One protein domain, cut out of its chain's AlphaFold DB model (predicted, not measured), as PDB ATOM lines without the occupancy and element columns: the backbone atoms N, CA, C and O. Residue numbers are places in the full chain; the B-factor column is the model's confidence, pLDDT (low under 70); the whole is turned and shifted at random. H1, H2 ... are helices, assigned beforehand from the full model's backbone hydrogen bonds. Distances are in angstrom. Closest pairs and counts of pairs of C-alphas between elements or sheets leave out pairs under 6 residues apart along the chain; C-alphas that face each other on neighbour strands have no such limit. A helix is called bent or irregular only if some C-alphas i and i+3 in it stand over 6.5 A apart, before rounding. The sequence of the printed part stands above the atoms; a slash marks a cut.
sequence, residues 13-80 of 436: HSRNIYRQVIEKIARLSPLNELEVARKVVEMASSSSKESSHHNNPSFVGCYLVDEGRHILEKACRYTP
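Overview. This is residues 13 to 80 of the 436 residues of the protein "Cellobiose phosphorylase" of Bartonella doshiae (UniProt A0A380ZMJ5). The longest helix, H2, and H1 meet near their ends as an L, the last part of H1 at the first part of H2, and the short helix H3 fills the angle between them. A second short helix, H4, turns off from H3 about perpendicular to it and sits near the last part of H1 and Val 40 of H2, while residues 49 to 55, of which 49 and 50 belong to H2, stick out from the body. The printed part has 68 residues with four named helices, H1, H2, H3 and H4 in chain order, and no named strand, and its class is all helix. It is compact, with a radius of gyration of the C-alphas of 11.8 A, and spans 36 by 26 by 19 A.

Along the chain. H2 holds residues 33 to 50 and is 26.4 A long from first to last C-alpha, with C-alpha 33 at (-10.517, -11.185, 13.798) and C-alpha 50 at (-25.258, -22.258, -5.149). H1, residues 13 to 26, is 19.8 A long and begins with C-alpha 13 at (-21.205, 3.471, 11.054). H3 holds residues 59 to 65 and is 10.3 A long. H4, residues 69 to 75, is 9.7 A long and ends with C-alpha 75 at (-18.731, -22.127, 11.996). None of the four is bent or irregular.

Arrangement. H3 is the hub, touching the three other helices. With residues 40 to 48 alone, H2 touches H3; the closest C-alphas, those of Ala 44 and Phe 59, are 5.1 A apart. These two helices run opposite ways at a steep tilt of 47 degrees. H1 touches H3 with residues 18 to 22 alone, about perpendicular at 76 degrees, and the closest C-alphas are those of Tyr 18 and Leu 64, 6.5 A apart. H1 touches H2 with residues 22 to 26 alone, and H2 touches H1 with residues 33 to 37 alone; their closest C-alphas, those of Ala 26 and Glu 33, are 5.2 A apart, and their lines stand about perpendicular at 74 degrees. H3 and H4 touch only at the corner by their link, with the C-alphas of Tyr 63 and Arg 69 closest at 4.5 A. H4 is close to but not clearly touching H2, the closest C-alphas being those of Val 40 and Leu 72 at 7.0 A. In H1, H3 and H4 every O i to N i+4 pair is within hydrogen-bond range, and in H2 13 of 14 are.

Size, cuts and confidence. The two C-alphas farthest apart, those of Arg 27 and His 53, are 36.2 A from each other. The printed part has no cut. The link from H3 to H4 is tight, those from H1 to H2 and from H2 to H3 are short, and none is long. The mean pLDDT of the printed part is 79.6, and residues 48 to 59 are under 70.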
ATOM      1  N   HIS A  13     -20.599   4.018   9.848       87.56
ATOM      2  CA  HIS A  13     -21.205   3.471  11.054       87.56
ATOM      3  C   HIS A  13     -21.657   2.014  10.831       87.56
ATOM      4  O   HIS A  13     -21.376   1.158  11.670       87.56
ATOM      5  N   SER A  14     -22.232   1.682   9.672       89.12
ATOM      6  CA  SER A  14     -22.479   0.296   9.236       89.12
ATOM      7  C   SER A  14     -21.200  -0.553   9.208       89.12
ATOM      8  O   SER A  14     -21.166  -1.657   9.758       89.12
ATOM      9  N   ARG A  15     -20.100  -0.011   8.669       89.75
ATOM     10  CA  ARG A  15     -18.769  -0.643   8.707       89.75
ATOM     11  C   ARG A  15     -18.277  -0.875  10.134       89.75
ATOM     12  O   ARG A  15     -17.626  -1.884  10.401       89.75
ATOM     13  N   ASN A  16     -18.582   0.037  11.057       89.88
ATOM     14  CA  ASN A  16     -18.235  -0.120  12.466       89.88
ATOM     15  C   ASN A  16     -19.038  -1.241  13.149       89.88
ATOM     16  O   ASN A  16     -18.448  -2.026  13.888       89.88
ATOM     17  N   ILE A  17     -20.335  -1.386  12.848       88.88
ATOM     18  CA  ILE A  17     -21.154  -2.515  13.331       88.88
ATOM     19  C   ILE A  17     -20.518  -3.848  12.914       88.88
ATOM     20  O   ILE A  17     -20.371  -4.748  13.739       88.88
ATOM     21  N   TYR A  18     -20.081  -3.974  11.656       89.12
ATOM     22  CA  TYR A  18     -19.450  -5.205  11.168       89.12
ATOM     23  C   TYR A  18     -18.148  -5.517  11.915       89.12
ATOM     24  O   TYR A  18     -17.953  -6.654  12.341       89.12
ATOM     25  N   ARG A  19     -17.289  -4.510  12.139       89.50
ATOM     26  CA  ARG A  19     -16.064  -4.664  12.943       89.50
ATOM     27  C   ARG A  19     -16.377  -5.132  14.364       89.50
ATOM     28  O   ARG A  19     -15.807  -6.122  14.799       89.50
ATOM     29  N   GLN A  20     -17.337  -4.499  15.040       89.69
ATOM     30  CA  GLN A  20     -17.750  -4.871  16.400       89.69
ATOM     31  C   GLN A  20     -18.327  -6.294  16.486       89.69
ATOM     32  O   GLN A  20     -18.120  -6.990  17.481       89.69
ATOM     33  N   VAL A  21     -19.044  -6.760  15.455       88.75
ATOM     34  CA  VAL A  21     -19.511  -8.155  15.383       88.75
ATOM     35  C   VAL A  21     -18.334  -9.120  15.227       88.75
ATOM     36  O   VAL A  21     -18.274 -10.107  15.960       88.75
ATOM     37  N   ILE A  22     -17.397  -8.832  14.319       91.19
ATOM     38  CA  ILE A  22     -16.202  -9.657  14.075       91.19
ATOM     39  C   ILE A  22     -15.336  -9.742  15.339       91.19
ATOM     40  O   ILE A  22     -15.024 -10.845  15.780       91.19
ATOM     41  N   GLU A  23     -15.039  -8.605  15.968       91.31
ATOM     42  CA  GLU A  23     -14.319  -8.489  17.243       91.31
ATOM     43  C   GLU A  23     -14.999  -9.307  18.354       91.31
ATOM     44  O   GLU A  23     -14.354 -10.087  19.057       91.31
ATOM     45  N   LYS A  24     -16.327  -9.184  18.502       88.00
ATOM     46  CA  LYS A  24     -17.090  -9.926  19.517       88.00
ATOM     47  C   LYS A  24     -17.073 -11.438  19.284       88.00
ATOM     48  O   LYS A  24     -17.042 -12.187  20.261       88.00
ATOM     49  N   ILE A  25     -17.118 -11.886  18.029       88.00
ATOM     50  CA  ILE A  25     -17.004 -13.309  17.688       88.00
ATOM     51  C   ILE A  25     -15.579 -13.788  17.976       88.00
ATOM     52  O   ILE A  25     -15.425 -14.762  18.707       88.00
ATOM     53  N   ALA A  26     -14.558 -13.072  17.492       90.56
ATOM     54  CA  ALA A  26     -13.147 -13.402  17.687       90.56
ATOM     55  C   ALA A  26     -12.800 -13.577  19.176       90.56
ATOM     56  O   ALA A  26     -12.332 -14.642  19.570       90.56
ATOM     57  N   ARG A  27     -13.155 -12.600  20.028       88.19
ATOM     58  CA  ARG A  27     -12.918 -12.620  21.491       88.19
ATOM     59  C   ARG A  27     -13.508 -13.824  22.239       88.19
ATOM     60  O   ARG A  27     -13.081 -14.099  23.355       88.19
ATOM     61  N   LEU A  28     -14.510 -14.499  21.675       86.56
ATOM     62  CA  LEU A  28     -15.204 -15.650  22.272       86.56
ATOM     63  C   LEU A  28     -15.134 -16.885  21.354       86.56
ATOM     64  O   LEU A  28     -16.028 -17.734  21.350       86.56
ATOM     65  N   SER A  29     -14.075 -16.969  20.551       89.25
ATOM     66  CA  SER A  29     -13.790 -18.064  19.629       89.25
ATOM     67  C   SER A  29     -12.289 -18.389  19.650       89.25
ATOM     68  O   SER A  29     -11.496 -17.575  20.119       89.25
ATOM     69  N   PRO A  30     -11.856 -19.547  19.125       87.12
ATOM     70  CA  PRO A  30     -10.434 -19.837  18.935       87.12
ATOM     71  C   PRO A  30      -9.804 -19.107  17.730       87.12
ATOM     72  O   PRO A  30      -8.641 -19.363  17.435       87.12
ATOM     73  N   LEU A  31     -10.555 -18.268  17.005       90.31
ATOM     74  CA  LEU A  31     -10.117 -17.595  15.777       90.31
ATOM     75  C   LEU A  31      -9.791 -16.119  16.032       90.31
ATOM     76  O   LEU A  31     -10.478 -15.448  16.804       90.31
ATOM     77  N   ASN A  32      -8.798 -15.584  15.321       91.19
ATOM     78  CA  ASN A  32      -8.545 -14.140  15.322       91.19
ATOM     79  C   ASN A  32      -9.539 -13.374  14.419       91.19
ATOM     80  O   ASN A  32     -10.244 -13.952  13.590       91.19
ATOM     81  N   GLU A  33      -9.594 -12.047  14.559       91.50
ATOM     82  CA  GLU A  33     -10.517 -11.185  13.798       91.50
ATOM     83  C   GLU A  33     -10.377 -11.339  12.276       91.50
ATOM     84  O   GLU A  33     -11.367 -11.291  11.545       91.50
ATOM     85  N   LEU A  34      -9.152 -11.558  11.792       90.69
ATOM     86  CA  LEU A  34      -8.845 -11.680  10.370       90.69
ATOM     87  C   LEU A  34      -9.311 -13.038   9.818       90.69
ATOM     88  O   LEU A  34      -9.850 -13.100   8.713       90.69
ATOM     89  N   GLU A  35      -9.179 -14.111  10.596       90.81
ATOM     90  CA  GLU A  35      -9.732 -15.439  10.304       90.81
ATOM     91  C   GLU A  35     -11.259 -15.436  10.303       90.81
ATOM     92  O   GLU A  35     -11.860 -15.950   9.358       90.81
ATOM     93  N   VAL A  36     -11.896 -14.804  11.296       90.25
ATOM     94  CA  VAL A  36     -13.355 -14.612  11.312       90.25
ATOM     95  C   VAL A  36     -13.789 -13.833  10.066       90.25
ATOM     96  O   VAL A  36     -14.681 -14.280   9.349       90.25
ATOM     97  N   ALA A  37     -13.124 -12.721   9.738       89.50
ATOM     98  CA  ALA A  37     -13.442 -11.924   8.554       89.50
ATOM     99  C   ALA A  37     -13.239 -12.689   7.231       89.50
ATOM    100  O   ALA A  37     -14.053 -12.552   6.316       89.50
ATOM    101  N   ARG A  38     -12.186 -13.514   7.114       88.69
ATOM    102  CA  ARG A  38     -11.985 -14.414   5.963       88.69
ATOM    103  C   ARG A  38     -13.119 -15.429   5.856       88.69
ATOM    104  O   ARG A  38     -13.690 -15.562   4.781       88.69
ATOM    105  N   LYS A  39     -13.488 -16.070   6.967       88.38
ATOM    106  CA  LYS A  39     -14.526 -17.108   7.003       88.38
ATOM    107  C   LYS A  39     -15.914 -16.577   6.638       88.38
ATOM    108  O   LYS A  39     -16.653 -17.247   5.929       88.38
ATOM    109  N   VAL A  40     -16.242 -15.347   7.042       88.81
ATOM    110  CA  VAL A  40     -17.466 -14.647   6.601       88.81
ATOM    111  C   VAL A  40     -17.492 -14.469   5.081       88.81
ATOM    112  O   VAL A  40     -18.512 -14.741   4.453       88.81
ATOM    113  N   VAL A  41     -16.385 -14.011   4.484       86.62
ATOM    114  CA  VAL A  41     -16.288 -13.800   3.028       86.62
ATOM    115  C   VAL A  41     -16.331 -15.131   2.276       86.62
ATOM    116  O   VAL A  41     -17.014 -15.230   1.263       86.62
ATOM    117  N   GLU A  42     -15.663 -16.164   2.791       86.50
ATOM    118  CA  GLU A  42     -15.702 -17.523   2.244       86.50
ATOM    119  C   GLU A  42     -17.140 -18.061   2.208       86.50
ATOM    120  O   GLU A  42     -17.632 -18.380   1.125       86.50
ATOM    121  N   MET A  43     -17.850 -18.042   3.345       83.94
ATOM    122  CA  MET A  43     -19.250 -18.484   3.455       83.94
ATOM    123  C   MET A  43     -20.204 -17.678   2.559       83.94
ATOM    124  O   MET A  43     -21.082 -18.248   1.912       83.94
ATOM    125  N   ALA A  44     -20.014 -16.358   2.469       81.94
ATOM    126  CA  ALA A  44     -20.774 -15.517   1.547       81.94
ATOM    127  C   ALA A  44     -20.518 -15.895   0.075       81.94
ATOM    128  O   ALA A  44     -21.456 -15.959  -0.718       81.94
ATOM    129  N   SER A  45     -19.264 -16.192  -0.280       77.38
ATOM    130  CA  SER A  45     -18.867 -16.565  -1.644       77.38
ATOM    131  C   SER A  45     -19.268 -17.987  -2.053       77.38
ATOM    132  O   SER A  45     -19.409 -18.255  -3.245       77.38
ATOM    133  N   SER A  46     -19.446 -18.911  -1.102       77.12
ATOM    134  CA  SER A  46     -19.963 -20.253  -1.393       77.12
ATOM    135  C   SER A  46     -21.463 -20.213  -1.672       77.12
ATOM    136  O   SER A  46     -21.904 -20.731  -2.695       77.12
ATOM    137  N   SER A  47     -22.246 -19.522  -0.836       71.62
ATOM    138  CA  SER A  47     -23.702 -19.459  -1.021       71.62
ATOM    139  C   SER A  47     -24.127 -18.642  -2.246       71.62
ATOM    140  O   SER A  47     -25.157 -18.956  -2.841       71.62
ATOM    141  N   SER A  48     -23.325 -17.669  -2.698       65.06
ATOM    142  CA  SER A  48     -23.587 -16.970  -3.967       65.06
ATOM    143  C   SER A  48     -23.410 -17.856  -5.209       65.06
ATOM    144  O   SER A  48     -24.023 -17.581  -6.238       65.06
ATOM    145  N   LYS A  49     -22.620 -18.937  -5.131       61.09
ATOM    146  CA  LYS A  49     -22.424 -19.893  -6.240       61.09
ATOM    147  C   LYS A  49     -23.528 -20.946  -6.331       61.09
ATOM    148  O   LYS A  49     -23.808 -21.429  -7.421       61.09
ATOM    149  N   GLU A  50     -24.149 -21.293  -5.206       58.66
ATOM    150  CA  GLU A  50     -25.258 -22.258  -5.149       58.66
ATOM    151  C   GLU A  50     -26.617 -21.623  -5.499       58.66
ATOM    152  O   GLU A  50     -27.528 -22.318  -5.942       58.66
ATOM    153  N   SER A  51     -26.765 -20.304  -5.332       54.62
ATOM    154  CA  SER A  51     -28.031 -19.577  -5.523       54.62
ATOM    155  C   SER A  51     -28.069 -18.759  -6.824       54.62
ATOM    156  O   SER A  51     -28.209 -17.539  -6.823       54.62
ATOM    157  N   SER A  52     -28.019 -19.450  -7.966       43.62
ATOM    158  CA  SER A  52     -27.947 -18.879  -9.327       43.62
ATOM    159  C   SER A  52     -29.148 -18.033  -9.803       43.62
ATOM    160  O   SER A  52     -29.235 -17.730 -10.992       43.62
ATOM    161  N   HIS A  53     -30.083 -17.650  -8.922       38.53
ATOM    162  CA  HIS A  53     -31.349 -17.008  -9.304       38.53
ATOM    163  C   HIS A  53     -31.662 -15.640  -8.681       38.53
ATOM    164  O   HIS A  53     -32.594 -14.996  -9.159       38.53
ATOM    165  N   HIS A  54     -30.886 -15.126  -7.717       39.94
ATOM    166  CA  HIS A  54     -31.030 -13.727  -7.284       39.94
ATOM    167  C   HIS A  54     -29.687 -13.050  -6.986       39.94
ATOM    168  O   HIS A  54     -28.977 -13.424  -6.055       39.94
ATOM    169  N   ASN A  55     -29.400 -11.975  -7.730       40.06
ATOM    170  CA  ASN A  55     -28.302 -11.038  -7.474       40.06
ATOM    171  C   ASN A  55     -28.561 -10.232  -6.185       40.06
ATOM    172  O   ASN A  55     -28.925  -9.060  -6.244       40.06
ATOM    173  N   ASN A  56     -28.384 -10.859  -5.022       50.22
ATOM    174  CA  ASN A  56     -28.403 -10.201  -3.715       50.22
ATOM    175  C   ASN A  56     -26.953 -10.027  -3.223       50.22
ATOM    176  O   ASN A  56     -26.386 -10.972  -2.675       50.22
ATOM    177  N   PRO A  57     -26.315  -8.857  -3.416       48.47
ATOM    178  CA  PRO A  57     -24.867  -8.719  -3.215       48.47
ATOM    179  C   PRO A  57     -24.431  -8.838  -1.736       48.47
ATOM    180  O   PRO A  57     -23.349  -9.335  -1.425       48.47
ATOM    181  N   SER A  58     -25.320  -8.524  -0.791       57.22
ATOM    182  CA  SER A  58     -24.994  -8.407   0.638       57.22
ATOM    183  C   SER A  58     -25.096  -9.699   1.478       57.22
ATOM    184  O   SER A  58     -25.504  -9.670   2.644       57.22
ATOM    185  N   PHE A  59     -24.634 -10.840   0.948       68.12
ATOM    186  CA  PHE A  59     -24.500 -12.093   1.720       68.12
ATOM    187  C   PHE A  59     -23.644 -11.924   2.992       68.12
ATOM    188  O   PHE A  59     -23.987 -12.456   4.048       68.12
ATOM    189  N   VAL A  60     -22.566 -11.130   2.932       80.69
ATOM    190  CA  VAL A  60     -21.699 -10.825   4.093       80.69
ATOM    191  C   VAL A  60     -22.490 -10.200   5.247       80.69
ATOM    192  O   VAL A  60     -22.296 -10.574   6.403       80.69
ATOM    193  N   GLY A  61     -23.416  -9.287   4.944       80.81
ATOM    194  CA  GLY A  61     -24.256  -8.655   5.956       80.81
ATOM    195  C   GLY A  61     -25.241  -9.628   6.605       80.81
ATOM    196  O   GLY A  61     -25.446  -9.559   7.816       80.81
ATOM    197  N   CYS A  62     -25.788 -10.572   5.829       80.50
ATOM    198  CA  CYS A  62     -26.690 -11.609   6.336       80.50
ATOM    199  C   CYS A  62     -26.004 -12.470   7.413       80.50
ATOM    200  O   CYS A  62     -26.570 -12.700   8.482       80.50
ATOM    201  N   TYR A  63     -24.745 -12.868   7.183       83.00
ATOM    202  CA  TYR A  63     -23.960 -13.638   8.155       83.00
ATOM    203  C   TYR A  63     -23.480 -12.833   9.373       83.00
ATOM    204  O   TYR A  63     -23.149 -13.438  10.389       83.00
ATOM    205  N   LEU A  64     -23.431 -11.499   9.314       84.06
ATOM    206  CA  LEU A  64     -22.965 -10.665  10.431       84.06
ATOM    207  C   LEU A  64     -24.108 -10.113  11.299       84.06
ATOM    208  O   LEU A  64     -23.997 -10.084  12.527       84.06
ATOM    209  N   VAL A  65     -25.195  -9.647  10.679       80.88
ATOM    210  CA  VAL A  65     -26.210  -8.800  11.340       80.88
ATOM    211  C   VAL A  65     -27.622  -9.401  11.303       80.88
ATOM    212  O   VAL A  65     -28.469  -8.977  12.092       80.88
ATOM    213  N   ASP A  66     -27.873 -10.405  10.458       78.94
ATOM    214  CA  ASP A  66     -29.198 -11.018  10.299       78.94
ATOM    215  C   ASP A  66     -29.206 -12.539  10.576       78.94
ATOM    216  O   ASP A  66     -28.391 -13.033  11.358       78.94
ATOM    217  N   GLU A  67     -30.157 -13.290  10.013       73.00
ATOM    218  CA  GLU A  67     -30.424 -14.698  10.359       73.00
ATOM    219  C   GLU A  67     -29.219 -15.638  10.165       73.00
ATOM    220  O   GLU A  67     -29.036 -16.589  10.933       73.00
ATOM    221  N   GLY A  68     -28.339 -15.341   9.201       72.81
ATOM    222  CA  GLY A  68     -27.111 -16.104   8.949       72.81
ATOM    223  C   GLY A  68     -26.118 -16.093  10.120       72.81
ATOM    224  O   GLY A  68     -25.249 -16.966  10.205       72.81
ATOM    225  N   ARG A  69     -26.260 -15.158  11.068       82.88
ATOM    226  CA  ARG A  69     -25.368 -14.990  12.223       82.88
ATOM    227  C   ARG A  69     -25.156 -16.260  13.039       82.88
ATOM    228  O   ARG A  69     -24.023 -16.558  13.410       82.88
ATOM    229  N   HIS A  70     -26.198 -17.046  13.300       80.44
ATOM    230  CA  HIS A  70     -26.043 -18.279  14.080       80.44
ATOM    231  C   HIS A  70     -25.289 -19.384  13.326       80.44
ATOM    232  O   HIS A  70     -24.684 -20.254  13.955       80.44
ATOM    233  N   ILE A  71     -25.293 -19.351  11.990       83.94
ATOM    234  CA  ILE A  71     -24.502 -20.261  11.153       83.94
ATOM    235  C   ILE A  71     -23.024 -19.866  11.247       83.94
ATOM    236  O   ILE A  71     -22.178 -20.726  11.490       83.94
ATOM    237  N   LEU A  72     -22.723 -18.565  11.159       85.94
ATOM    238  CA  LEU A  72     -21.375 -18.028  11.353       85.94
ATOM    239  C   LEU A  72     -20.833 -18.314  12.765       85.94
ATOM    240  O   LEU A  72     -19.722 -18.816  12.906       85.94
ATOM    241  N   GLU A  73     -21.619 -18.048  13.812       87.00
ATOM    242  CA  GLU A  73     -21.240 -18.316  15.207       87.00
ATOM    243  C   GLU A  73     -20.873 -19.802  15.406       87.00
ATOM    244  O   GLU A  73     -19.824 -20.111  15.980       87.00
ATOM    245  N   LYS A  74     -21.662 -20.735  14.850       85.56
ATOM    246  CA  LYS A  74     -21.331 -22.174  14.843       85.56
ATOM    247  C   LYS A  74     -20.052 -22.474  14.055       85.56
ATOM    248  O   LYS A  74     -19.189 -23.192  14.557       85.56
ATOM    249  N   ALA A  75     -19.900 -21.915  12.853       86.44
ATOM    250  CA  ALA A  75     -18.731 -22.127  11.996       86.44
ATOM    251  C   ALA A  75     -17.422 -21.611  12.629       86.44
ATOM    252  O   ALA A  75     -16.358 -22.203  12.421       86.44
ATOM    253  N   CYS A  76     -17.496 -20.547  13.430       86.69
ATOM    254  CA  CYS A  76     -16.380 -19.995  14.199       86.69
ATOM    255  C   CYS A  76     -16.161 -20.685  15.558       86.69
ATOM    256  O   CYS A  76     -15.211 -20.339  16.250       86.69
ATOM    257  N   ARG A  77     -16.997 -21.660  15.955       84.75
ATOM    258  CA  ARG A  77     -16.993 -22.283  17.299       84.75
ATOM    259  C   ARG A  77     -17.142 -21.258  18.440       84.75
ATOM    260  O   ARG A  77     -16.542 -21.411  19.500       84.75
ATOM    261  N   TYR A  78     -17.946 -20.220  18.214       82.94
ATOM    262  CA  TYR A  78     -18.241 -19.172  19.190       82.94
ATOM    263  C   TYR A  78     -18.947 -19.748  20.428       82.94
ATOM    264  O   TYR A  78     -19.954 -20.454  20.312       82.94
ATOM    265  N   THR A  79     -18.443 -19.428  21.621       79.69
ATOM    266  CA  THR A  79     -19.013 -19.867  22.903       79.69
ATOM    267  C   THR A  79     -19.724 -18.702  23.606       79.69
ATOM    268  O   THR A  79     -19.110 -17.958  24.370       79.69
ATOM    269  N   PRO A  80     -21.044 -18.506  23.396       76.44
ATOM    270  CA  PRO A  80     -21.750 -17.420  24.063       76.44
ATOM    271  C   PRO A  80     -21.788 -17.647  25.582       76.44
ATOM    272  O   PRO A  80     -22.082 -18.771  26.019       76.44
TER     273      PRO A  80